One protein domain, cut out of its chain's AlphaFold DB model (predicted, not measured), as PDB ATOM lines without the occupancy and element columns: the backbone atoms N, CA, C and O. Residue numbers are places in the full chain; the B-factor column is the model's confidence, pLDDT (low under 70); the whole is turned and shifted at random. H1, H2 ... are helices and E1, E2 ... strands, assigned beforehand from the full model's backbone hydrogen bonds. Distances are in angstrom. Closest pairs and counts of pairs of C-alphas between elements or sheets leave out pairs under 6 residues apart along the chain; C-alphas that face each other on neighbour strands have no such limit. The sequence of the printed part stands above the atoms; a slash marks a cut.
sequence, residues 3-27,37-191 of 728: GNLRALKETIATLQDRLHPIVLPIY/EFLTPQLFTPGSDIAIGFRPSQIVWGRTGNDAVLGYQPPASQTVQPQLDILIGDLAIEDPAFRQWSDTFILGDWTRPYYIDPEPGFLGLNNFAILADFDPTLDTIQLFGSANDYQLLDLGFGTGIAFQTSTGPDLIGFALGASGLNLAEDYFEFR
ATOM      1  N   GLY A   3      27.920  -8.779  49.950       29.56
ATOM      2  CA  GLY A   3      26.688  -8.644  49.158       29.56
ATOM      3  C   GLY A   3      26.546  -9.705  48.061       29.56
ATOM      4  O   GLY A   3      25.466 -10.257  47.903       29.56
ATOM      5  N   ASN A   4      27.650 -10.069  47.397       36.19
ATOM      6  CA  ASN A   4      27.629 -11.010  46.270       36.19
ATOM      7  C   ASN A   4      27.337 -12.456  46.692       36.19
ATOM      8  O   ASN A   4      26.707 -13.177  45.941       36.19
ATOM      9  N   LEU A   5      27.721 -12.880  47.903       32.00
ATOM     10  CA  LEU A   5      27.448 -14.247  48.367       32.00
ATOM     11  C   LEU A   5      25.982 -14.441  48.785       32.00
ATOM     12  O   LEU A   5      25.453 -15.543  48.712       32.00
ATOM     13  N   ARG A   6      25.326 -13.374  49.256       37.53
ATOM     14  CA  ARG A   6      23.893 -13.398  49.564       37.53
ATOM     15  C   ARG A   6      23.066 -13.347  48.284       37.53
ATOM     16  O   ARG A   6      22.155 -14.149  48.159       37.53
ATOM     17  N   ALA A   7      23.448 -12.474  47.352       40.34
ATOM     18  CA  ALA A   7      22.862 -12.403  46.022       40.34
ATOM     19  C   ALA A   7      22.978 -13.751  45.300       40.34
ATOM     20  O   ALA A   7      21.957 -14.297  44.935       40.34
ATOM     21  N   LEU A   8      24.173 -14.354  45.242       39.16
ATOM     22  CA  LEU A   8      24.399 -15.666  44.625       39.16
ATOM     23  C   LEU A   8      23.582 -16.787  45.289       39.16
ATOM     24  O   LEU A   8      23.044 -17.641  44.602       39.16
ATOM     25  N   LYS A   9      23.444 -16.781  46.621       42.44
ATOM     26  CA  LYS A   9      22.592 -17.753  47.328       42.44
ATOM     27  C   LYS A   9      21.103 -17.537  47.074       42.44
ATOM     28  O   LYS A   9      20.367 -18.512  47.012       42.44
ATOM     29  N   GLU A  10      20.663 -16.287  46.952       48.94
ATOM     30  CA  GLU A  10      19.295 -15.937  46.562       48.94
ATOM     31  C   GLU A  10      19.055 -16.285  45.078       48.94
ATOM     32  O   GLU A  10      17.991 -16.807  44.769       48.94
ATOM     33  N   THR A  11      20.049 -16.132  44.188       44.25
ATOM     34  CA  THR A  11      20.016 -16.594  42.788       44.25
ATOM     35  C   THR A  11      19.921 -18.109  42.712       44.25
ATOM     36  O   THR A  11      19.031 -18.602  42.042       44.25
ATOM     37  N   ILE A  12      20.783 -18.849  43.420       45.09
ATOM     38  CA  ILE A  12      20.762 -20.319  43.449       45.09
ATOM     39  C   ILE A  12      19.435 -20.814  44.021       45.09
ATOM     40  O   ILE A  12      18.838 -21.709  43.444       45.09
ATOM     41  N   ALA A  13      18.927 -20.203  45.095       48.88
ATOM     42  CA  ALA A  13      17.620 -20.549  45.645       48.88
ATOM     43  C   ALA A  13      16.469 -20.209  44.682       48.88
ATOM     44  O   ALA A  13      15.520 -20.969  44.604       48.88
ATOM     45  N   THR A  14      16.558 -19.111  43.924       51.28
ATOM     46  CA  THR A  14      15.544 -18.724  42.925       51.28
ATOM     47  C   THR A  14      15.606 -19.610  41.681       51.28
ATOM     48  O   THR A  14      14.566 -19.987  41.159       51.28
ATOM     49  N   LEU A  15      16.807 -19.969  41.218       50.16
ATOM     50  CA  LEU A  15      17.034 -20.954  40.160       50.16
ATOM     51  C   LEU A  15      16.505 -22.312  40.604       50.16
ATOM     52  O   LEU A  15      15.729 -22.906  39.878       50.16
ATOM     53  N   GLN A  16      16.827 -22.762  41.816       49.44
ATOM     54  CA  GLN A  16      16.266 -23.984  42.389       49.44
ATOM     55  C   GLN A  16      14.741 -23.895  42.497       49.44
ATOM     56  O   GLN A  16      14.077 -24.791  42.009       49.44
ATOM     57  N   ASP A  17      14.163 -22.816  43.027       49.53
ATOM     58  CA  ASP A  17      12.707 -22.641  43.141       49.53
ATOM     59  C   ASP A  17      11.994 -22.506  41.782       49.53
ATOM     60  O   ASP A  17      10.801 -22.795  41.706       49.53
ATOM     61  N   ARG A  18      12.682 -22.073  40.714       50.06
ATOM     62  CA  ARG A  18      12.142 -22.016  39.342       50.06
ATOM     63  C   ARG A  18      12.332 -23.322  38.581       50.06
ATOM     64  O   ARG A  18      11.409 -23.735  37.896       50.06
ATOM     65  N   LEU A  19      13.472 -23.987  38.741       44.34
ATOM     66  CA  LEU A  19      13.749 -25.298  38.157       44.34
ATOM     67  C   LEU A  19      12.904 -26.380  38.836       44.34
ATOM     68  O   LEU A  19      12.351 -27.230  38.164       44.34
ATOM     69  N   HIS A  20      12.708 -26.329  40.153       40.22
ATOM     70  CA  HIS A  20      11.971 -27.341  40.916       40.22
ATOM     71  C   HIS A  20      10.535 -27.599  40.396       40.22
ATOM     72  O   HIS A  20      10.195 -28.765  40.216       40.22
ATOM     73  N   PRO A  21       9.684 -26.597  40.088       36.81
ATOM     74  CA  PRO A  21       8.372 -26.806  39.466       36.81
ATOM     75  C   PRO A  21       8.400 -27.089  37.955       36.81
ATOM     76  O   PRO A  21       7.348 -27.432  37.431       36.81
ATOM     77  N   ILE A  22       9.538 -26.951  37.267       39.66
ATOM     78  CA  ILE A  22       9.725 -27.334  35.848       39.66
ATOM     79  C   ILE A  22      10.192 -28.792  35.757       39.66
ATOM     80  O   ILE A  22       9.727 -29.562  34.926       39.66
ATOM     81  N   VAL A  23      11.047 -29.186  36.697       36.22
ATOM     82  CA  VAL A  23      11.608 -30.522  36.849       36.22
ATOM     83  C   VAL A  23      10.545 -31.474  37.417       36.22
ATOM     84  O   VAL A  23      10.301 -32.504  36.815       36.22
ATOM     85  N   LEU A  24       9.806 -31.141  38.489       32.78
ATOM     86  CA  LEU A  24       8.798 -32.035  39.115       32.78
ATOM     87  C   LEU A  24       7.653 -32.569  38.222       32.78
ATOM     88  O   LEU A  24       7.274 -33.727  38.417       32.78
ATOM     89  N   PRO A  25       7.068 -31.800  37.284       34.66
ATOM     90  CA  PRO A  25       6.095 -32.312  36.319       34.66
ATOM     91  C   PRO A  25       6.639 -33.503  35.529       34.66
ATOM     92  O   PRO A  25       5.928 -34.488  35.374       34.66
ATOM     93  N   ILE A  26       7.919 -33.486  35.153       36.50
ATOM     94  CA  ILE A  26       8.589 -34.579  34.428       36.50
ATOM     95  C   ILE A  26       8.591 -35.883  35.259       36.50
ATOM     96  O   ILE A  26       8.507 -36.979  34.713       36.50
ATOM     97  N   TYR A  27       8.585 -35.788  36.597       30.56
ATOM     98  CA  TYR A  27       8.641 -36.945  37.506       30.56
ATOM     99  C   TYR A  27       7.266 -37.496  37.935       30.56
ATOM    100  O   TYR A  27       7.206 -38.630  38.419       30.56
ATOM    101  N   GLU A  37      -1.796 -31.655  24.394       33.28
ATOM    102  CA  GLU A  37      -1.491 -30.259  23.998       33.28
ATOM    103  C   GLU A  37      -0.012 -29.826  24.155       33.28
ATOM    104  O   GLU A  37       0.294 -28.657  23.927       33.28
ATOM    105  N   PHE A  38       0.918 -30.700  24.574       32.44
ATOM    106  CA  PHE A  38       2.145 -30.220  25.249       32.44
ATOM    107  C   PHE A  38       3.496 -30.818  24.828       32.44
ATOM    108  O   PHE A  38       4.496 -30.504  25.464       32.44
ATOM    109  N   LEU A  39       3.564 -31.658  23.800       30.19
ATOM    110  CA  LEU A  39       4.837 -32.201  23.316       30.19
ATOM    111  C   LEU A  39       4.868 -32.037  21.802       30.19
ATOM    112  O   LEU A  39       4.314 -32.881  21.122       30.19
ATOM    113  N   THR A  40       5.437 -30.951  21.272       31.56
ATOM    114  CA  THR A  40       5.572 -30.746  19.814       31.56
ATOM    115  C   THR A  40       6.954 -31.201  19.342       31.56
ATOM    116  O   THR A  40       7.880 -30.438  19.602       31.56
ATOM    117  N   PRO A  41       7.126 -32.369  18.685       33.56
ATOM    118  CA  PRO A  41       8.334 -32.685  17.939       33.56
ATOM    119  C   PRO A  41       8.419 -31.729  16.740       33.56
ATOM    120  O   PRO A  41       7.519 -31.696  15.902       33.56
ATOM    121  N   GLN A  42       9.455 -30.907  16.688       40.06
ATOM    122  CA  GLN A  42       9.828 -30.058  15.568       40.06
ATOM    123  C   GLN A  42      11.198 -30.545  15.089       40.06
ATOM    124  O   GLN A  42      12.121 -30.695  15.882       40.06
ATOM    125  N   LEU A  43      11.317 -30.835  13.801       40.56
ATOM    126  CA  LEU A  43      12.600 -31.123  13.167       40.56
ATOM    127  C   LEU A  43      13.120 -29.780  12.646       40.56
ATOM    128  O   LEU A  43      12.520 -29.167  11.761       40.56
ATOM    129  N   PHE A  44      14.145 -29.238  13.303       44.66
ATOM    130  CA  PHE A  44      14.696 -27.918  12.969       44.66
ATOM    131  C   PHE A  44      15.739 -27.996  11.859       44.66
ATOM    132  O   PHE A  44      15.801 -27.109  11.001       44.66
ATOM    133  N   THR A  45      16.491 -29.088  11.860       42.75
ATOM    134  CA  THR A  45      17.462 -29.510  10.858       42.75
ATOM    135  C   THR A  45      16.930 -30.793  10.204       42.75
ATOM    136  O   THR A  45      16.123 -31.506  10.804       42.75
ATOM    137  N   PRO A  46      17.351 -31.130   8.979       37.34
ATOM    138  CA  PRO A  46      17.069 -32.437   8.378       37.34
ATOM    139  C   PRO A  46      17.898 -33.562   9.023       37.34
ATOM    140  O   PRO A  46      18.095 -34.598   8.405       37.34
ATOM    141  N   GLY A  47      18.448 -33.342  10.217       45.56
ATOM    142  CA  GLY A  47      19.285 -34.298  10.912       45.56
ATOM    143  C   GLY A  47      18.500 -35.243  11.812       45.56
ATOM    144  O   GLY A  47      17.279 -35.395  11.733       45.56
ATOM    145  N   SER A  48      19.284 -35.833  12.707       51.34
ATOM    146  CA  SER A  48      18.900 -36.582  13.891       51.34
ATOM    147  C   SER A  48      17.719 -36.001  14.672       51.34
ATOM    148  O   SER A  48      16.918 -36.681  15.296       51.34
ATOM    149  N   ASP A  49      17.636 -34.686  14.699       58.66
ATOM    150  CA  ASP A  49      17.322 -34.057  15.966       58.66
ATOM    151  C   ASP A  49      15.821 -34.054  16.262       58.66
ATOM    152  O   ASP A  49      14.993 -33.544  15.505       58.66
ATOM    153  N   ILE A  50      15.449 -34.581  17.423       59.91
ATOM    154  CA  ILE A  50      14.082 -34.533  17.926       59.91
ATOM    155  C   ILE A  50      13.961 -33.304  18.827       59.91
ATOM    156  O   ILE A  50      14.499 -33.289  19.934       59.91
ATOM    157  N   ALA A  51      13.207 -32.279  18.421       57.16
ATOM    158  CA  ALA A  51      12.901 -31.167  19.323       57.16
ATOM    159  C   ALA A  51      11.481 -31.246  19.874       57.16
ATOM    160  O   ALA A  51      10.544 -30.967  19.155       57.16
ATOM    161  N   ILE A  52      11.284 -31.554  21.151       53.16
ATOM    162  CA  ILE A  52       9.973 -31.654  21.803       53.16
ATOM    163  C   ILE A  52       9.726 -30.441  22.707       53.16
ATOM    164  O   ILE A  52      10.479 -30.216  23.648       53.16
ATOM    165  N   GLY A  53       8.655 -29.667  22.493       49.78
ATOM    166  CA  GLY A  53       8.477 -28.390  23.209       49.78
ATOM    167  C   GLY A  53       7.121 -28.079  23.844       49.78
ATOM    168  O   GLY A  53       6.071 -28.561  23.423       49.78
ATOM    169  N   PHE A  54       7.192 -27.182  24.838       50.38
ATOM    170  CA  PHE A  54       6.117 -26.453  25.514       50.38
ATOM    171  C   PHE A  54       6.248 -24.963  25.165       50.38
ATOM    172  O   PHE A  54       6.964 -24.244  25.856       50.38
ATOM    173  N   ARG A  55       5.581 -24.456  24.119       56.50
ATOM    174  CA  ARG A  55       5.781 -23.057  23.679       56.50
ATOM    175  C   ARG A  55       5.763 -22.048  24.856       56.50
ATOM    176  O   ARG A  55       4.764 -22.014  25.586       56.50
ATOM    177  N   PRO A  56       6.814 -21.214  25.044       62.28
ATOM    178  CA  PRO A  56       7.977 -20.986  24.158       62.28
ATOM    179  C   PRO A  56       9.221 -21.872  24.410       62.28
ATOM    180  O   PRO A  56      10.206 -21.728  23.709       62.28
ATOM    181  N   SER A  57       9.209 -22.744  25.413       71.81
ATOM    182  CA  SER A  57      10.322 -23.617  25.806       71.81
ATOM    183  C   SER A  57      10.402 -24.905  24.985       71.81
ATOM    184  O   SER A  57       9.371 -25.510  24.689       71.81
ATOM    185  N   GLN A  58      11.605 -25.400  24.709       72.44
ATOM    186  CA  GLN A  58      11.827 -26.647  23.972       72.44
ATOM    187  C   GLN A  58      12.867 -27.554  24.630       72.44
ATOM    188  O   GLN A  58      13.775 -27.105  25.319       72.44
ATOM    189  N   ILE A  59      12.724 -28.855  24.424       75.56
ATOM    190  CA  ILE A  59      13.775 -29.845  24.629       75.56
ATOM    191  C   ILE A  59      14.269 -30.206  23.238       75.56
ATOM    192  O   ILE A  59      13.470 -30.669  22.439       75.56
ATOM    193  N   VAL A  60      15.539 -29.986  22.941       75.06
ATOM    194  CA  VAL A  60      16.157 -30.386  21.676       75.06
ATOM    195  C   VAL A  60      17.116 -31.519  21.974       75.06
ATOM    196  O   VAL A  60      17.919 -31.403  22.898       75.06
ATOM    197  N   TRP A  61      16.983 -32.608  21.229       76.06
ATOM    198  CA  TRP A  61      17.753 -33.824  21.414       76.06
ATOM    199  C   TRP A  61      18.400 -34.234  20.091       76.06
ATOM    200  O   TRP A  61      17.671 -34.540  19.150       76.06
ATOM    201  N   GLY A  62      19.735 -34.232  20.035       69.31
ATOM    202  CA  GLY A  62      20.527 -34.590  18.847       69.31
ATOM    203  C   GLY A  62      20.413 -36.064  18.416       69.31
ATOM    204  O   GLY A  62      20.434 -36.392  17.233       69.31
ATOM    205  N   ARG A  63      20.100 -36.946  19.375       75.06
ATOM    206  CA  ARG A  63      20.122 -38.420  19.271       75.06
ATOM    207  C   ARG A  63      21.545 -38.976  19.282       75.06
ATOM    208  O   ARG A  63      22.166 -38.952  20.335       75.06
ATOM    209  N   THR A  64      21.984 -39.639  18.214       73.62
ATOM    210  CA  THR A  64      23.288 -40.310  18.136       73.62
ATOM    211  C   THR A  64      24.073 -39.665  17.009       73.62
ATOM    212  O   THR A  64      23.580 -39.640  15.881       73.62
ATOM    213  N   GLY A  65      25.305 -39.251  17.285       75.75
ATOM    214  CA  GLY A  65      26.157 -38.602  16.298       75.75
ATOM    215  C   GLY A  65      26.717 -37.288  16.802       75.75
ATOM    216  O   GLY A  65      26.423 -36.873  17.911       75.75
ATOM    217  N   ASN A  66      27.551 -36.656  15.979       79.62
ATOM    218  CA  ASN A  66      28.039 -35.313  16.254       79.62
ATOM    219  C   ASN A  66      26.978 -34.279  15.843       79.62
ATOM    220  O   ASN A  66      26.889 -33.904  14.665       79.62
ATOM    221  N   ASP A  67      26.191 -33.789  16.797       77.62
ATOM    222  CA  ASP A  67      25.019 -32.967  16.507       77.62
ATOM    223  C   ASP A  67      25.284 -31.461  16.668       77.62
ATOM    224  O   ASP A  67      26.181 -31.003  17.380       77.62
ATOM    225  N   ALA A  68      24.489 -30.635  15.981       80.06
ATOM    226  CA  ALA A  68      24.432 -29.193  16.223       80.06
ATOM    227  C   ALA A  68      23.107 -28.846  16.900       80.06
ATOM    228  O   ALA A  68      22.073 -28.703  16.250       80.06
ATOM    229  N   VAL A  69      23.150 -28.659  18.216       80.06
ATOM    230  CA  VAL A  69      21.953 -28.518  19.042       80.06
ATOM    231  C   VAL A  69      21.631 -27.046  19.283       80.06
ATOM    232  O   VAL A  69      22.415 -26.278  19.853       80.06
ATOM    233  N   LEU A  70      20.427 -26.650  18.878       80.56
ATOM    234  CA  LEU A  70      19.930 -25.283  18.961       80.56
ATOM    235  C   LEU A  70      18.439 -25.281  19.316       80.56
ATOM    236  O   LEU A  70      17.623 -25.795  18.560       80.56
ATOM    237  N   GLY A  71      18.077 -24.627  20.422       74.25
ATOM    238  CA  GLY A  71      16.674 -24.402  20.807       74.25
ATOM    239  C   GLY A  71      16.177 -22.973  20.592       74.25
ATOM    240  O   GLY A  71      15.003 -22.688  20.812       74.25
ATOM    241  N   TYR A  72      17.059 -22.051  20.194       78.62
ATOM    242  CA  TYR A  72      16.719 -20.633  20.170       78.62
ATOM    243  C   TYR A  72      15.620 -20.350  19.148       78.62
ATOM    244  O   TYR A  72      15.744 -20.665  17.965       78.62
ATOM    245  N   GLN A  73      14.574 -19.672  19.613       70.12
ATOM    246  CA  GLN A  73      13.488 -19.200  18.770       70.12
ATOM    247  C   GLN A  73      13.586 -17.680  18.672       70.12
ATOM    248  O   GLN A  73      13.487 -16.993  19.697       70.12
ATOM    249  N   PRO A  74      13.773 -17.117  17.465       64.62
ATOM    250  CA  PRO A  74      13.750 -15.677  17.292       64.62
ATOM    251  C   PRO A  74      12.417 -15.104  17.801       64.62
ATOM    252  O   PRO A  74      11.351 -15.658  17.520       64.62
ATOM    253  N   PRO A  75      12.425 -14.004  18.570       57.66
ATOM    254  CA  PRO A  75      11.207 -13.487  19.173       57.66
ATOM    255  C   PRO A  75      10.246 -12.945  18.105       57.66
ATOM    256  O   PRO A  75      10.444 -11.845  17.582       57.66
ATOM    257  N   ALA A  76       9.145 -13.662  17.850       49.47
ATOM    258  CA  ALA A  76       7.986 -13.113  17.151       49.47
ATOM    259  C   ALA A  76       7.495 -11.887  17.935       49.47
ATOM    260  O   ALA A  76       7.322 -11.943  19.156       49.47
ATOM    261  N   SER A  77       7.357 -10.751  17.253       51.12
ATOM    262  CA  SER A  77       7.247  -9.417  17.856       51.12
ATOM    263  C   SER A  77       6.577  -9.363  19.257       51.12
ATOM    264  O   SER A  77       5.395  -9.634  19.435       51.12
ATOM    265  N   GLN A  78       7.354  -8.957  20.268       43.53
ATOM    266  CA  GLN A  78       6.906  -8.504  21.600       43.53
ATOM    267  C   GLN A  78       6.093  -9.455  22.509       43.53
ATOM    268  O   GLN A  78       5.270  -8.967  23.293       43.53
ATOM    269  N   THR A  79       6.346 -10.765  22.549       47.91
ATOM    270  CA  THR A  79       5.853 -11.562  23.695       47.91
ATOM    271  C   THR A  79       6.932 -11.737  24.769       47.91
ATOM    272  O   THR A  79       7.995 -12.292  24.546       47.91
ATOM    273  N   VAL A  80       6.653 -11.205  25.966       51.91
ATOM    274  CA  VAL A  80       7.508 -11.219  27.178       51.91
ATOM    275  C   VAL A  80       7.439 -12.587  27.888       51.91
ATOM    276  O   VAL A  80       7.443 -12.664  29.117       51.91
ATOM    277  N   GLN A  81       7.243 -13.676  27.144       61.31
ATOM    278  CA  GLN A  81       7.180 -15.013  27.736       61.31
ATOM    279  C   GLN A  81       8.618 -15.488  27.995       61.31
ATOM    280  O   GLN A  81       9.441 -15.372  27.094       61.31
ATOM    281  N   PRO A  82       8.945 -15.974  29.202       70.38
ATOM    282  CA  PRO A  82      10.260 -16.539  29.473       70.38
ATOM    283  C   PRO A  82      10.475 -17.821  28.658       70.38
ATOM    284  O   PRO A  82       9.610 -18.697  28.683       70.38
ATOM    285  N   GLN A  83      11.621 -17.931  27.988       77.00
ATOM    286  CA  GLN A  83      12.079 -19.104  27.252       77.00
ATOM    287  C   GLN A  83      13.118 -19.884  28.064       77.00
ATOM    288  O   GLN A  83      14.117 -19.352  28.544       77.00
ATOM    289  N   LEU A  84      12.884 -21.177  28.218       79.69
ATOM    290  CA  LEU A  84      13.858 -22.094  28.794       79.69
ATOM    291  C   LEU A  84      13.976 -23.297  27.887       79.69
ATOM    292  O   LEU A  84      13.024 -24.075  27.835       79.69
ATOM    293  N   ASP A  85      15.133 -23.469  27.268       82.31
ATOM    294  CA  ASP A  85      15.376 -24.646  26.445       82.31
ATOM    295  C   ASP A  85      16.298 -25.626  27.153       82.31
ATOM    296  O   ASP A  85      17.140 -25.235  27.962       82.31
ATOM    297  N   ILE A  86      16.111 -26.909  26.882       84.25
ATOM    298  CA  ILE A  86      16.983 -27.985  27.337       84.25
ATOM    299  C   ILE A  86      17.598 -28.584  26.086       84.25
ATOM    300  O   ILE A  86      16.886 -29.124  25.249       84.25
ATOM    301  N   LEU A  87      18.906 -28.456  25.963       86.62
ATOM    302  CA  LEU A  87      19.680 -28.987  24.861       86.62
ATOM    303  C   LEU A  87      20.385 -30.244  25.361       86.62
ATOM    304  O   LEU A  87      21.014 -30.222  26.425       86.62
ATOM    305  N   ILE A  88      20.203 -31.320  24.611       83.25
ATOM    306  CA  ILE A  88      20.769 -32.644  24.836       83.25
ATOM    307  C   ILE A  88      21.460 -33.001  23.521       83.25
ATOM    308  O   ILE A  88      20.805 -32.978  22.477       83.25
ATOM    309  N   GLY A  89      22.761 -33.238  23.576       77.75
ATOM    310  CA  GLY A  89      23.532 -33.824  22.493       77.75
ATOM    311  C   GLY A  89      23.150 -35.292  22.342       77.75
ATOM    312  O   GLY A  89      22.105 -35.602  21.754       77.75
ATOM    313  N   ASP A  90      23.904 -36.172  22.999       75.00
ATOM    314  CA  ASP A  90      23.665 -37.607  23.013       75.00
ATOM    315  C   ASP A  90      22.962 -38.145  24.283       75.00
ATOM    316  O   ASP A  90      23.027 -37.628  25.399       75.00
ATOM    317  N   LEU A  91      22.229 -39.256  24.136       59.66
ATOM    318  CA  LEU A  91      21.801 -40.049  25.292       59.66
ATOM    319  C   LEU A  91      22.522 -41.393  25.287       59.66
ATOM    320  O   LEU A  91      22.211 -42.281  24.499       59.66
ATOM    321  N   ALA A  92      23.382 -41.599  26.291       49.66
ATOM    322  CA  ALA A  92      24.165 -42.822  26.521       49.66
ATOM    323  C   ALA A  92      23.363 -44.145  26.626       49.66
ATOM    324  O   ALA A  92      23.946 -45.202  26.857       49.66
ATOM    325  N   ILE A  93      22.028 -44.104  26.554       49.78
ATOM    326  CA  ILE A  93      21.160 -45.291  26.588       49.78
ATOM    327  C   ILE A  93      20.863 -45.812  25.182       49.78
ATOM    328  O   ILE A  93      20.546 -46.995  25.049       49.78
ATOM    329  N   GLU A  94      20.970 -44.966  24.159       54.22
ATOM    330  CA  GLU A  94      20.720 -45.394  22.790       54.22
ATOM    331  C   GLU A  94      21.901 -46.163  22.233       54.22
ATOM    332  O   GLU A  94      21.660 -47.173  21.599       54.22
ATOM    333  N   ASP A  95      23.147 -45.802  22.552       60.38
ATOM    334  CA  ASP A  95      24.304 -46.503  21.999       60.38
ATOM    335  C   ASP A  95      24.858 -47.622  22.911       60.38
ATOM    336  O   ASP A  95      25.566 -47.346  23.885       60.38
ATOM    337  N   PRO A  96      24.637 -48.916  22.601       58.09
ATOM    338  CA  PRO A  96      25.170 -50.045  23.356       58.09
ATOM    339  C   PRO A  96      26.695 -50.136  23.268       58.09
ATOM    340  O   PRO A  96      27.305 -50.845  24.079       58.09
ATOM    341  N   ALA A  97      27.313 -49.453  22.299       63.91
ATOM    342  CA  ALA A  97      28.756 -49.325  22.197       63.91
ATOM    343  C   ALA A  97      29.320 -48.225  23.114       63.91
ATOM    344  O   ALA A  97      30.534 -48.201  23.320       63.91
ATOM    345  N   PHE A  98      28.463 -47.384  23.714       64.69
ATOM    346  CA  PHE A  98      28.848 -46.226  24.525       64.69
ATOM    347  C   PHE A  98      29.892 -45.351  23.811       64.69
ATOM    348  O   PHE A  98      30.901 -44.972  24.419       64.69
ATOM    349  N   ARG A  99      29.703 -45.103  22.505       73.06
ATOM    350  CA  ARG A  99      30.544 -44.170  21.754       73.06
ATOM    351  C   ARG A  99      30.397 -42.780  22.354       73.06
ATOM    352  O   ARG A  99      29.393 -42.452  22.976       73.06
ATOM    353  N   GLN A 100      31.475 -42.024  22.226       74.19
ATOM    354  CA  GLN A 100      31.561 -40.651  22.683       74.19
ATOM    355  C   GLN A 100      31.413 -39.766  21.458       74.19
ATOM    356  O   GLN A 100      32.272 -39.827  20.576       74.19
ATOM    357  N   TRP A 101      30.325 -39.013  21.416       79.19
ATOM    358  CA  TRP A 101      30.018 -38.083  20.345       79.19
ATOM    359  C   TRP A 101      30.392 -36.663  20.754       79.19
ATOM    360  O   TRP A 101      30.513 -36.362  21.939       79.19
ATOM    361  N   SER A 102      30.684 -35.834  19.762       84.44
ATOM    362  CA  SER A 102      31.049 -34.435  19.921       84.44
ATOM    363  C   SER A 102      29.900 -33.557  19.455       84.44
ATOM    364  O   SER A 102      29.679 -33.408  18.252       84.44
ATOM    365  N   ASP A 103      29.243 -32.888  20.397       84.94
ATOM    366  CA  ASP A 103      28.094 -32.038  20.109       84.94
ATOM    367  C   ASP A 103      28.447 -30.552  20.131       84.94
ATOM    368  O   ASP A 103      29.306 -30.078  20.879       84.94
ATOM    369  N   THR A 104      27.762 -29.765  19.303       87.44
ATOM    370  CA  THR A 104      27.887 -28.305  19.276       87.44
ATOM    371  C   THR A 104      26.608 -27.649  19.774       87.44
ATOM    372  O   THR A 104      25.606 -27.581  19.067       87.44
ATOM    373  N   PHE A 105      26.658 -27.069  20.973       89.69
ATOM    374  CA  PHE A 105      25.557 -26.306  21.557       89.69
ATOM    375  C   PHE A 105      25.614 -24.841  21.117       89.69
ATOM    376  O   PHE A 105      26.528 -24.095  21.488       89.69
ATOM    377  N   ILE A 106      24.622 -24.395  20.346       88.00
ATOM    378  CA  ILE A 106      24.629 -23.062  19.734       88.00
ATOM    379  C   ILE A 106      23.875 -22.051  20.603       88.00
ATOM    380  O   ILE A 106      22.651 -22.085  20.719       88.00
ATOM    381  N   LEU A 107      24.607 -21.085  21.169       92.25
ATOM    382  CA  LEU A 107      24.062 -19.998  21.998       92.25
ATOM    383  C   LEU A 107      24.311 -18.599  21.402       92.25
ATOM    384  O   LEU A 107      24.158 -17.580  22.084       92.25
ATOM    385  N   GLY A 108      24.710 -18.524  20.135       89.62
ATOM    386  CA  GLY A 108      24.882 -17.277  19.398       89.62
ATOM    387  C   GLY A 108      25.542 -17.484  18.040       89.62
ATOM    388  O   GLY A 108      26.192 -18.501  17.799       89.62
ATOM    389  N   ASP A 109      25.409 -16.485  17.177       88.31
ATOM    390  CA  ASP A 109      26.113 -16.384  15.896       88.31
ATOM    391  C   ASP A 109      27.050 -15.163  15.900       88.31
ATOM    392  O   ASP A 109      27.355 -14.606  16.952       88.31
ATOM    393  N   TRP A 110      27.562 -14.743  14.744       91.56
ATOM    394  CA  TRP A 110      28.444 -13.574  14.635       91.56
ATOM    395  C   TRP A 110      27.704 -12.227  14.731       91.56
ATOM    396  O   TRP A 110      28.333 -11.179  14.905       91.56
ATOM    397  N   THR A 111      26.374 -12.231  14.606       91.00
ATOM    398  CA  THR A 111      25.520 -11.038  14.661       91.00
ATOM    399  C   THR A 111      25.061 -10.739  16.082       91.00
ATOM    400  O   THR A 111      24.987  -9.564  16.464       91.00
ATOM    401  N   ARG A 112      24.762 -11.777  16.877       91.12
ATOM    402  CA  ARG A 112      24.215 -11.627  18.229       91.12
ATOM    403  C   ARG A 112      24.413 -12.868  19.113       91.12
ATOM    404  O   ARG A 112      24.415 -13.995  18.618       91.12
ATOM    405  N   PRO A 113      24.467 -12.687  20.444       92.38
ATOM    406  CA  PRO A 113      24.206 -13.774  21.381       92.38
ATOM    407  C   PRO A 113      22.707 -14.112  21.399       92.38
ATOM    408  O   PRO A 113      21.858 -13.222  21.282       92.38
ATOM    409  N   TYR A 114      22.382 -15.390  21.569       89.06
ATOM    410  CA  TYR A 114      21.009 -15.872  21.724       89.06
ATOM    411  C   TYR A 114      20.561 -15.782  23.185       89.06
ATOM    412  O   TYR A 114      21.375 -15.563  24.082       89.06
ATOM    413  N   TYR A 115      19.250 -15.904  23.416       86.88
ATOM    414  CA  TYR A 115      18.629 -15.848  24.749       86.88
ATOM    415  C   TYR A 115      18.822 -14.540  25.537       86.88
ATOM    416  O   TYR A 115      18.616 -14.514  26.741       86.88
ATOM    417  N   ILE A 116      19.176 -13.425  24.891       87.38
ATOM    418  CA  ILE A 116      19.292 -12.144  25.602       87.38
ATOM    419  C   ILE A 116      17.928 -11.619  26.046       87.38
ATOM    420  O   ILE A 116      17.019 -11.417  25.236       87.38
ATOM    421  N   ASP A 117      17.832 -11.274  27.327       78.62
ATOM    422  CA  ASP A 117      16.702 -10.563  27.895       78.62
ATOM    423  C   ASP A 117      16.749  -9.070  27.504       78.62
ATOM    424  O   ASP A 117      17.742  -8.378  27.749       78.62
ATOM    425  N   PRO A 118      15.646  -8.483  26.994       69.19
ATOM    426  CA  PRO A 118      15.576  -7.040  26.740       69.19
ATOM    427  C   PRO A 118      15.747  -6.193  28.014       69.19
ATOM    428  O   PRO A 118      16.214  -5.054  27.958       69.19
ATOM    429  N   GLU A 119      15.353  -6.747  29.165       71.38
ATOM    430  CA  GLU A 119      15.505  -6.160  30.499       71.38
ATOM    431  C   GLU A 119      15.955  -7.246  31.504       71.38
ATOM    432  O   GLU A 119      15.131  -7.760  32.264       71.38
ATOM    433  N   PRO A 120      17.253  -7.601  31.564       62.47
ATOM    434  CA  PRO A 120      17.733  -8.810  32.252       62.47
ATOM    435  C   PRO A 120      17.547  -8.806  33.779       62.47
ATOM    436  O   PRO A 120      17.701  -9.824  34.457       62.47
ATOM    437  N   GLY A 121      17.203  -7.669  34.386       66.94
ATOM    438  CA  GLY A 121      16.958  -7.596  35.824       66.94
ATOM    439  C   GLY A 121      18.153  -8.093  36.657       66.94
ATOM    440  O   GLY A 121      19.223  -7.493  36.628       66.94
ATOM    441  N   PHE A 122      17.952  -9.137  37.472       59.12
ATOM    442  CA  PHE A 122      18.945  -9.619  38.444       59.12
ATOM    443  C   PHE A 122      19.990 -10.585  37.869       59.12
ATOM    444  O   PHE A 122      20.975 -10.790  38.569       59.12
ATOM    445  N   LEU A 123      19.784 -11.168  36.675       72.94
ATOM    446  CA  LEU A 123      20.747 -12.058  35.990       72.94
ATOM    447  C   LEU A 123      20.243 -12.636  34.648       72.94
ATOM    448  O   LEU A 123      20.819 -13.611  34.191       72.94
ATOM    449  N   GLY A 124      19.163 -12.129  34.049       71.56
ATOM    450  CA  GLY A 124      18.711 -12.648  32.755       71.56
ATOM    451  C   GLY A 124      17.884 -13.929  32.790       71.56
ATOM    452  O   GLY A 124      17.818 -14.679  31.833       71.56
ATOM    453  N   LEU A 125      17.297 -14.273  33.940       76.50
ATOM    454  CA  LEU A 125      16.728 -15.612  34.134       76.50
ATOM    455  C   LEU A 125      15.434 -15.867  33.332       76.50
ATOM    456  O   LEU A 125      14.749 -16.853  33.620       76.50
ATOM    457  N   ASN A 126      14.996 -14.967  32.451       76.75
ATOM    458  CA  ASN A 126      13.786 -15.211  31.670       76.75
ATOM    459  C   ASN A 126      14.082 -16.020  30.416       76.75
ATOM    460  O   ASN A 126      13.238 -16.846  30.098       76.75
ATOM    461  N   ASN A 127      15.242 -15.835  29.785       82.75
ATOM    462  CA  ASN A 127      15.619 -16.520  28.557       82.75
ATOM    463  C   ASN A 127      16.997 -17.171  28.724       82.75
ATOM    464  O   ASN A 127      17.980 -16.464  28.877       82.75
ATOM    465  N   PHE A 128      17.082 -18.505  28.736       86.31
ATOM    466  CA  PHE A 128      18.366 -19.223  28.723       86.31
ATOM    467  C   PHE A 128      18.211 -20.686  28.298       86.31
ATOM    468  O   PHE A 128      17.140 -21.270  28.449       86.31
ATOM    469  N   ALA A 129      19.304 -21.292  27.839       90.12
ATOM    470  CA  ALA A 129      19.382 -22.727  27.575       90.12
ATOM    471  C   ALA A 129      20.070 -23.489  28.720       90.12
ATOM    472  O   ALA A 129      21.010 -22.998  29.349       90.12
ATOM    473  N   ILE A 130      19.632 -24.715  28.980       89.56
ATOM    474  CA  ILE A 130      20.323 -25.704  29.809       89.56
ATOM    475  C   ILE A 130      21.001 -26.685  28.867       89.56
ATOM    476  O   ILE A 130      20.324 -27.286  28.048       89.56
ATOM    477  N   LEU A 131      22.308 -26.870  29.019       92.12
ATOM    478  CA  LEU A 131      23.064 -27.912  28.328       92.12
ATOM    479  C   LEU A 131      23.135 -29.090  29.300       92.12
ATOM    480  O   LEU A 131      23.760 -28.965  30.361       92.12
ATOM    481  N   ALA A 132      22.366 -30.143  29.033       85.94
ATOM    482  CA  ALA A 132      22.066 -31.178  30.022       85.94
ATOM    483  C   ALA A 132      23.207 -32.189  30.210       85.94
ATOM    484  O   ALA A 132      23.391 -32.693  31.319       85.94
ATOM    485  N   ASP A 133      23.952 -32.446  29.147       80.81
ATOM    486  CA  ASP A 133      24.946 -33.508  28.975       80.81
ATOM    487  C   ASP A 133      26.330 -32.998  28.554       80.81
ATOM    488  O   ASP A 133      27.249 -33.801  28.482       80.81
ATOM    489  N   PHE A 134      26.505 -31.679  28.405       90.69
ATOM    490  CA  PHE A 134      27.764 -31.060  27.979       90.69
ATOM    491  C   PHE A 134      29.022 -31.646  28.656       90.69
ATOM    492  O   PHE A 134      29.282 -31.408  29.849       90.69
ATOM    493  N   ASP A 135      29.849 -32.328  27.865       90.81
ATOM    494  CA  ASP A 135      31.169 -32.839  28.214       90.81
ATOM    495  C   ASP A 135      32.260 -31.941  27.597       90.81
ATOM    496  O   ASP A 135      32.514 -31.993  26.397       90.81
ATOM    497  N   PRO A 136      33.012 -31.156  28.394       93.00
ATOM    498  CA  PRO A 136      34.051 -30.259  27.875       93.00
ATOM    499  C   PRO A 136      35.257 -30.976  27.239       93.00
ATOM    500  O   PRO A 136      36.212 -30.310  26.836       93.00
ATOM    501  N   THR A 137      35.290 -32.313  27.234       91.00
ATOM    502  CA  THR A 137      36.309 -33.102  26.529       91.00
ATOM    503  C   THR A 137      35.896 -33.517  25.119       91.00
ATOM    504  O   THR A 137      36.777 -33.913  24.357       91.00
ATOM    505  N   LEU A 138      34.610 -33.396  24.784       88.38
ATOM    506  CA  LEU A 138      34.023 -33.819  23.512       88.38
ATOM    507  C   LEU A 138      33.281 -32.668  22.826       88.38
ATOM    508  O   LEU A 138      33.446 -32.464  21.626       88.38
ATOM    509  N   ASP A 139      32.533 -31.892  23.601       92.06
ATOM    510  CA  ASP A 139      31.547 -30.948  23.097       92.06
ATOM    511  C   ASP A 139      32.085 -29.528  22.983       92.06
ATOM    512  O   ASP A 139      33.040 -29.110  23.647       92.06
ATOM    513  N   THR A 140      31.382 -28.738  22.180       93.81
ATOM    514  CA  THR A 140      31.652 -27.325  21.944       93.81
ATOM    515  C   THR A 140      30.425 -26.475  22.263       93.81
ATOM    516  O   THR A 140      29.287 -26.836  21.985       93.81
ATOM    517  N   ILE A 141      30.651 -25.291  22.829       96.25
ATOM    518  CA  ILE A 141      29.639 -24.248  23.002       96.25
ATOM    519  C   ILE A 141      29.979 -23.096  22.062       96.25
ATOM    520  O   ILE A 141      30.987 -22.406  22.254       96.25
ATOM    521  N   GLN A 142      29.110 -22.846  21.085       93.12
ATOM    522  CA  GLN A 142      29.242 -21.726  20.160       93.12
ATOM    523  C   GLN A 142      28.650 -20.443  20.766       93.12
ATOM    524  O   GLN A 142      27.506 -20.412  21.228       93.12
ATOM    525  N   LEU A 143      29.427 -19.359  20.725       95.75
ATOM    526  CA  LEU A 143      29.117 -18.059  21.315       95.75
ATOM    527  C   LEU A 143      29.384 -16.899  20.344       95.75
ATOM    528  O   LEU A 143      30.270 -16.943  19.491       95.75
ATOM    529  N   PHE A 144      28.655 -15.803  20.532       95.31
ATOM    530  CA  PHE A 144      28.877 -14.535  19.832       95.31
ATOM    531  C   PHE A 144      30.119 -13.795  20.351       95.31
ATOM    532  O   PHE A 144      30.454 -13.874  21.526       95.31
ATOM    533  N   GLY A 145      30.768 -12.974  19.521       95.50
ATOM    534  CA  GLY A 145      31.753 -12.003  20.003       95.50
ATOM    535  C   GLY A 145      33.069 -12.641  20.447       95.50
ATOM    536  O   GLY A 145      33.784 -13.227  19.637       95.50
ATOM    537  N   SER A 146      33.459 -12.441  21.704       96.75
ATOM    538  CA  SER A 146      34.728 -12.917  22.259       96.75
ATOM    539  C   SER A 146      34.606 -13.307  23.730       96.75
ATOM    540  O   SER A 146      33.707 -12.858  24.432       96.75
ATOM    541  N   ALA A 147      35.599 -14.027  24.257       97.44
ATOM    542  CA  ALA A 147      35.682 -14.361  25.681       97.44
ATOM    543  C   ALA A 147      35.550 -13.153  26.638       97.44
ATOM    544  O   ALA A 147      35.122 -13.315  27.778       97.44
ATOM    545  N   ASN A 148      35.897 -11.932  26.206       96.50
ATOM    546  CA  ASN A 148      35.773 -10.730  27.046       96.50
ATOM    547  C   ASN A 148      34.321 -10.289  27.270       96.50
ATOM    548  O   ASN A 148      34.058  -9.508  28.187       96.50
ATOM    549  N   ASP A 149      33.406 -10.767  26.435       96.94
ATOM    550  CA  ASP A 149      31.992 -10.419  26.476       96.94
ATOM    551  C   ASP A 149      31.216 -11.304  27.464       96.94
ATOM    552  O   ASP A 149      30.036 -11.066  27.713       96.94
ATOM    553  N   TYR A 150      31.883 -12.284  28.088       97.50
ATOM    554  CA  TYR A 150      31.256 -13.271  28.961       97.50
ATOM    555  C   TYR A 150      31.830 -13.290  30.373       97.50
ATOM    556  O   TYR A 150      32.979 -12.942  30.648       97.50
ATOM    557  N   GLN A 151      30.997 -13.755  31.296       94.94
ATOM    558  CA  GLN A 151      31.379 -14.125  32.646       94.94
ATOM    559  C   GLN A 151      30.826 -15.510  32.974       94.94
ATOM    560  O   GLN A 151      29.623 -15.741  32.890       94.94
ATOM    561  N   LEU A 152      31.707 -16.399  33.434       95.69
ATOM    562  CA  LEU A 152      31.307 -17.691  33.983       95.69
ATOM    563  C   LEU A 152      30.903 -17.553  35.456       95.69
ATOM    564  O   LEU A 152      31.552 -16.851  36.243       95.69
ATOM    565  N   LEU A 153      29.820 -18.229  35.824       90.06
ATOM    566  CA  LEU A 153      29.236 -18.243  37.158       90.06
ATOM    567  C   LEU A 153      29.270 -19.671  37.703       90.06
ATOM    568  O   LEU A 153      28.586 -20.547  37.190       90.06
ATOM    569  N   ASP A 154      30.028 -19.907  38.772       85.62
ATOM    570  CA  ASP A 154      29.953 -21.172  39.509       85.62
ATOM    571  C   ASP A 154      28.653 -21.205  40.328       85.62
ATOM    572  O   ASP A 154      28.465 -20.415  41.264       85.62
ATOM    573  N   LEU A 155      27.744 -22.106  39.948       78.56
ATOM    574  CA  LEU A 155      26.443 -22.286  40.593       78.56
ATOM    575  C   LEU A 155      26.433 -23.471  41.577       78.56
ATOM    576  O   LEU A 155      25.423 -23.717  42.237       78.56
ATOM    577  N   GLY A 156      27.562 -24.170  41.734       77.00
ATOM    578  CA  GLY A 156      27.765 -25.287  42.659       77.00
ATOM    579  C   GLY A 156      27.336 -26.664  42.141       77.00
ATOM    580  O   GLY A 156      27.685 -27.664  42.762       77.00
ATOM    581  N   PHE A 157      26.598 -26.724  41.032       77.38
ATOM    582  CA  PHE A 157      26.156 -27.958  40.360       77.38
ATOM    583  C   PHE A 157      26.262 -27.845  38.828       77.38
ATOM    584  O   PHE A 157      25.563 -28.530  38.089       77.38
ATOM    585  N   GLY A 158      27.110 -26.930  38.361       86.00
ATOM    586  CA  GLY A 158      27.279 -26.584  36.958       86.00
ATOM    587  C   GLY A 158      27.801 -25.157  36.807       86.00
ATOM    588  O   GLY A 158      27.974 -24.429  37.797       86.00
ATOM    589  N   THR A 159      27.997 -24.743  35.560       93.88
ATOM    590  CA  THR A 159      28.543 -23.431  35.208       93.88
ATOM    591  C   THR A 159      27.516 -22.619  34.428       93.88
ATOM    592  O   THR A 159      27.084 -23.009  33.349       93.88
ATOM    593  N   GLY A 160      27.126 -21.463  34.967       93.75
ATOM    594  CA  GLY A 160      26.331 -20.474  34.243       93.75
ATOM    595  C   GLY A 160      27.202 -19.649  33.297       93.75
ATOM    596  O   GLY A 160      28.289 -19.212  33.677       93.75
ATOM    597  N   ILE A 161      26.708 -19.407  32.089       97.19
ATOM    598  CA  ILE A 161      27.360 -18.638  31.029       97.19
ATOM    599  C   ILE A 161      26.570 -17.344  30.865       97.19
ATOM    600  O   ILE A 161      25.431 -17.360  30.397       97.19
ATOM    601  N   ALA A 162      27.149 -16.225  31.301       94.81
ATOM    602  CA  ALA A 162      26.472 -14.935  31.279       94.81
ATOM    603  C   ALA A 162      27.126 -13.958  30.298       94.81
ATOM    604  O   ALA A 162      28.315 -13.656  30.427       94.81
ATOM    605  N   PHE A 163      26.341 -13.425  29.368       95.25
ATOM    606  CA  PHE A 163      26.739 -12.365  28.450       95.25
ATOM    607  C   PHE A 163      26.689 -10.993  29.140       95.25
ATOM    608  O   PHE A 163      25.783 -10.689  29.921       95.25
ATOM    609  N   GLN A 164      27.675 -10.138  28.881       92.31
ATOM    610  CA  GLN A 164      27.762  -8.804  29.473       92.31
ATOM    611  C   GLN A 164      26.939  -7.796  28.668       92.31
ATOM    612  O   GLN A 164      27.384  -7.264  27.653       92.31
ATOM    613  N   THR A 165      25.747  -7.455  29.162       87.06
ATOM    614  CA  THR A 165      24.933  -6.385  28.570       87.06
ATOM    615  C   THR A 165      25.294  -5.014  29.149       87.06
ATOM    616  O   THR A 165      25.953  -4.880  30.184       87.06
ATOM    617  N   SER A 166      24.766  -3.950  28.537       83.94
ATOM    618  CA  SER A 166      24.881  -2.586  29.078       83.94
ATOM    619  C   SER A 166      24.216  -2.394  30.454       83.94
ATOM    620  O   SER A 166      24.520  -1.422  31.151       83.94
ATOM    621  N   THR A 167      23.321  -3.303  30.855       80.31
ATOM    622  CA  THR A 167      22.545  -3.215  32.103       80.31
ATOM    623  C   THR A 167      23.012  -4.187  33.189       80.31
ATOM    624  O   THR A 167      22.625  -4.033  34.349       80.31
ATOM    625  N   GLY A 168      23.900  -5.123  32.849       83.69
ATOM    626  CA  GLY A 168      24.422  -6.153  33.744       83.69
ATOM    627  C   GLY A 168      24.614  -7.498  33.033       83.69
ATOM    628  O   GLY A 168      24.270  -7.618  31.856       83.69
ATOM    629  N   PRO A 169      25.171  -8.501  33.731       87.69
ATOM    630  CA  PRO A 169      25.281  -9.854  33.201       87.69
ATOM    631  C   PRO A 169      23.896 -10.483  32.999       87.69
ATOM    632  O   PRO A 169      23.021 -10.346  33.858       87.69
ATOM    633  N   ASP A 170      23.748 -11.188  31.887       90.38
ATOM    634  CA  ASP A 170      22.537 -11.865  31.426       90.38
ATOM    635  C   ASP A 170      22.874 -13.339  31.165       90.38
ATOM    636  O   ASP A 170      23.778 -13.629  30.384       90.38
ATOM    637  N   LEU A 171      22.265 -14.262  31.908       90.94
ATOM    638  CA  LEU A 171      22.509 -15.696  31.803       90.94
ATOM    639  C   LEU A 171      21.868 -16.208  30.516       90.94
ATOM    640  O   LEU A 171      20.654 -16.248  30.447       90.94
ATOM    641  N   ILE A 172      22.674 -16.668  29.560       93.56
ATOM    642  CA  ILE A 172      22.170 -17.212  28.288       93.56
ATOM    643  C   ILE A 172      22.259 -18.739  28.221       93.56
ATOM    644  O   ILE A 172      21.566 -19.375  27.434       93.56
ATOM    645  N   GLY A 173      23.113 -19.334  29.056       93.69
ATOM    646  CA  GLY A 173      23.383 -20.767  29.050       93.69
ATOM    647  C   GLY A 173      23.741 -21.296  30.432       93.69
ATOM    648  O   GLY A 173      24.314 -20.586  31.264       93.69
ATOM    649  N   PHE A 174      23.432 -22.563  30.681       93.31
ATOM    650  CA  PHE A 174      23.804 -23.272  31.895       93.31
ATOM    651  C   PHE A 174      24.274 -24.689  31.565       93.31
ATOM    652  O   PHE A 174      23.457 -25.555  31.274       93.31
ATOM    653  N   ALA A 175      25.586 -24.920  31.654       94.25
ATOM    654  CA  ALA A 175      26.175 -26.245  31.500       94.25
ATOM    655  C   ALA A 175      26.008 -27.026  32.810       94.25
ATOM    656  O   ALA A 175      26.691 -26.750  33.811       94.25
ATOM    657  N   LEU A 176      25.040 -27.942  32.831       85.69
ATOM    658  CA  LEU A 176      24.693 -28.738  34.002       85.69
ATOM    659  C   LEU A 176      25.815 -29.741  34.301       85.69
ATOM    660  O   LEU A 176      26.374 -30.347  33.402       85.69
ATOM    661  N   GLY A 177      26.196 -29.901  35.571       80.19
ATOM    662  CA  GLY A 177      27.249 -30.846  35.975       80.19
ATOM    663  C   GLY A 177      28.682 -30.403  35.635       80.19
ATOM    664  O   GLY A 177      29.596 -30.650  36.426       80.19
ATOM    665  N   ALA A 178      28.888 -29.656  34.551       88.69
ATOM    666  CA  ALA A 178      30.189 -29.143  34.138       88.69
ATOM    667  C   ALA A 178      30.655 -27.977  35.028       88.69
ATOM    668  O   ALA A 178      30.030 -26.918  35.111       88.69
ATOM    669  N   SER A 179      31.783 -28.155  35.717       89.69
ATOM    670  CA  SER A 179      32.336 -27.178  36.666       89.69
ATOM    671  C   SER A 179      33.786 -26.842  36.342       89.69
ATOM    672  O   SER A 179      34.531 -27.678  35.844       89.69
ATOM    673  N   GLY A 180      34.221 -25.629  36.693       92.19
ATOM    674  CA  GLY A 180      35.609 -25.204  36.484       92.19
ATOM    675  C   GLY A 180      35.944 -24.852  35.034       92.19
ATOM    676  O   GLY A 180      37.123 -24.825  34.689       92.19
ATOM    677  N   LEU A 181      34.927 -24.566  34.213       96.81
ATOM    678  CA  LEU A 181      35.123 -24.163  32.827       96.81
ATOM    679  C   LEU A 181      35.920 -22.850  32.721       96.81
ATOM    680  O   LEU A 181      35.891 -22.004  33.621       96.81
ATOM    681  N   ASN A 182      36.612 -22.668  31.600       97.06
ATOM    682  CA  ASN A 182      37.465 -21.532  31.311       97.06
ATOM    683  C   ASN A 182      37.228 -21.066  29.864       97.06
ATOM    684  O   ASN A 182      37.357 -21.850  28.937       97.06
ATOM    685  N   LEU A 183      36.923 -19.777  29.676       97.62
ATOM    686  CA  LEU A 183      36.622 -19.159  28.369       97.62
ATOM    687  C   LEU A 183      37.812 -19.134  27.385       97.62
ATOM    688  O   LEU A 183      37.699 -18.558  26.311       97.62
ATOM    689  N   ALA A 184      38.971 -19.660  27.784       96.88
ATOM    690  CA  ALA A 184      40.172 -19.743  26.958       96.88
ATOM    691  C   ALA A 184      40.443 -21.154  26.409       96.88
ATOM    692  O   ALA A 184      41.454 -21.329  25.736       96.88
ATOM    693  N   GLU A 185      39.615 -22.136  26.761       97.62
ATOM    694  CA  GLU A 185      39.725 -23.510  26.266       97.62
ATOM    695  C   GLU A 185      38.914 -23.691  24.977       97.62
ATOM    696  O   GLU A 185      37.999 -22.912  24.701       97.62
ATOM    697  N   ASP A 186      39.237 -24.740  24.222       93.19
ATOM    698  CA  ASP A 186      38.755 -24.933  22.848       93.19
ATOM    699  C   ASP A 186      37.277 -25.361  22.755       93.19
ATOM    700  O   ASP A 186      36.656 -25.165  21.718       93.19
ATOM    701  N   TYR A 187      36.669 -25.834  23.852       95.69
ATOM    702  CA  TYR A 187      35.226 -26.112  23.923       95.69
ATOM    703  C   TYR A 187      34.355 -24.839  23.972       95.69
ATOM    704  O   TYR A 187      33.132 -24.925  24.059       95.69
ATOM    705  N   PHE A 188      34.952 -23.642  23.964       97.50
ATOM    706  CA  PHE A 188      34.237 -22.394  23.689       97.50
ATOM    707  C   PHE A 188      34.660 -21.841  22.330       97.50
ATOM    708  O   PHE A 188      35.757 -21.298  22.177       97.50
ATOM    709  N   GLU A 189      33.748 -21.889  21.367       93.81
ATOM    710  CA  GLU A 189      33.964 -21.356  20.028       93.81
ATOM    711  C   GLU A 189      33.305 -19.977  19.886       93.81
ATOM    712  O   GLU A 189      32.104 -19.818  20.095       93.81
ATOM    713  N   PHE A 190      34.081 -18.952  19.524       93.88
ATOM    714  CA  PHE A 190      33.586 -17.577  19.401       93.88
ATOM    715  C   PHE A 190      33.480 -17.135  17.937       93.88
ATOM    716  O   PHE A 190      34.491 -17.050  17.238       93.88
ATOM    717  N   ARG A 191      32.279 -16.741  17.498       90.12
ATOM    718  CA  ARG A 191      31.977 -16.314  16.116       90.12
ATOM    719  C   ARG A 191      32.320 -14.849  15.802       90.12
ATOM    720  O   ARG A 191      32.080 -14.380  14.694       90.12
TER     721      ARG A 191
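This is residues 3 to 27 and 37 to 191 of the 728 residues of a protein of filamentous cyanobacterium CCP2 (UniProt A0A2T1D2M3). A long, strongly twisted sheet of eight strands forms a wall, with a small sheet, E5 E7 E11, partly face to face with it as a loose sandwich. The long helix H1 lies off the other side of the wall, away from the small sheet. The printed part has 180 residues, with H1 first and then E1 to E11; under half of them, 85, are in named elements, and the class is mixed, helices and strands. The large sheet, order E1 E2 E3 E4 E6 E10 E9 E8, is mixed; the small one is parallel. The whole is compact, with a radius of gyration of the C-alphas of 15.8 A and spans of 49 by 41 by 34 A.

Look first for the large sheet: E1 is residues 40 to 42, E2 50 to 54, E3 57 to 63, E4 83 to 90 (22.2 A), E6 127 to 131, E10 168 to 176 (22.6 A), E9 158 to 165 (22.0 A) and E8 150 to 154. E10 bends by 56 degrees at residue 172. The small sheet has E5 at residues 104 to 106, E7 at 140 to 143 and E11 at 188 to 190, ending at C-alpha 190, (33.586, -17.577, 19.401). Find C-alpha 3 at (26.688, -8.644, 49.158); from there H1, residues 3 to 27, runs 35.5 A to C-alpha 27 at (8.641, -36.945, 37.506), with a kink of 33 degrees near residue 21.

In the large sheet, E1 E2 E3 and E8 E9 E10 are meanders, each strand the antiparallel neighbour of the one before. E2 and E3 are a hairpin, with N 52 and O 59 at 2.7 A. E4 and E6 are parallel, 16 degrees apart, with N 130 and O 85 at 2.7 A. E6 and E10 are parallel, with N 174 and O 129 at 2.8 A. In the small sheet, E7 is parallel to E5, with N 105 and O 140 at 2.8 A, and to E11, with N 143 and O 189 at 2.8 A. The sheets form a sandwich, two sheets face to face, their planes 27 degrees apart; the closest C-alphas of E4 and E5 are those of Leu 87 and Phe 105, 7.3 A. H1, with 16 of 21 O i to N i+4 pairs within hydrogen-bond range, is only just not on the large sheet, with 4 pairs of C-alphas within 10 A.

The C-alphas farthest apart, those of Gly 3 and Ala 97, are 48.8 A apart. Residues 28 to 36 are not printed; C-alphas 27 and 37 are 18.2 A apart across this cut. The links E3 to E4, E4 to E5, E5 to E6 and E10 to E11 are long. The mean pLDDT of the printed part is 72.3; 66 residues are under 70, among them 3 to 27 and 37 to 56.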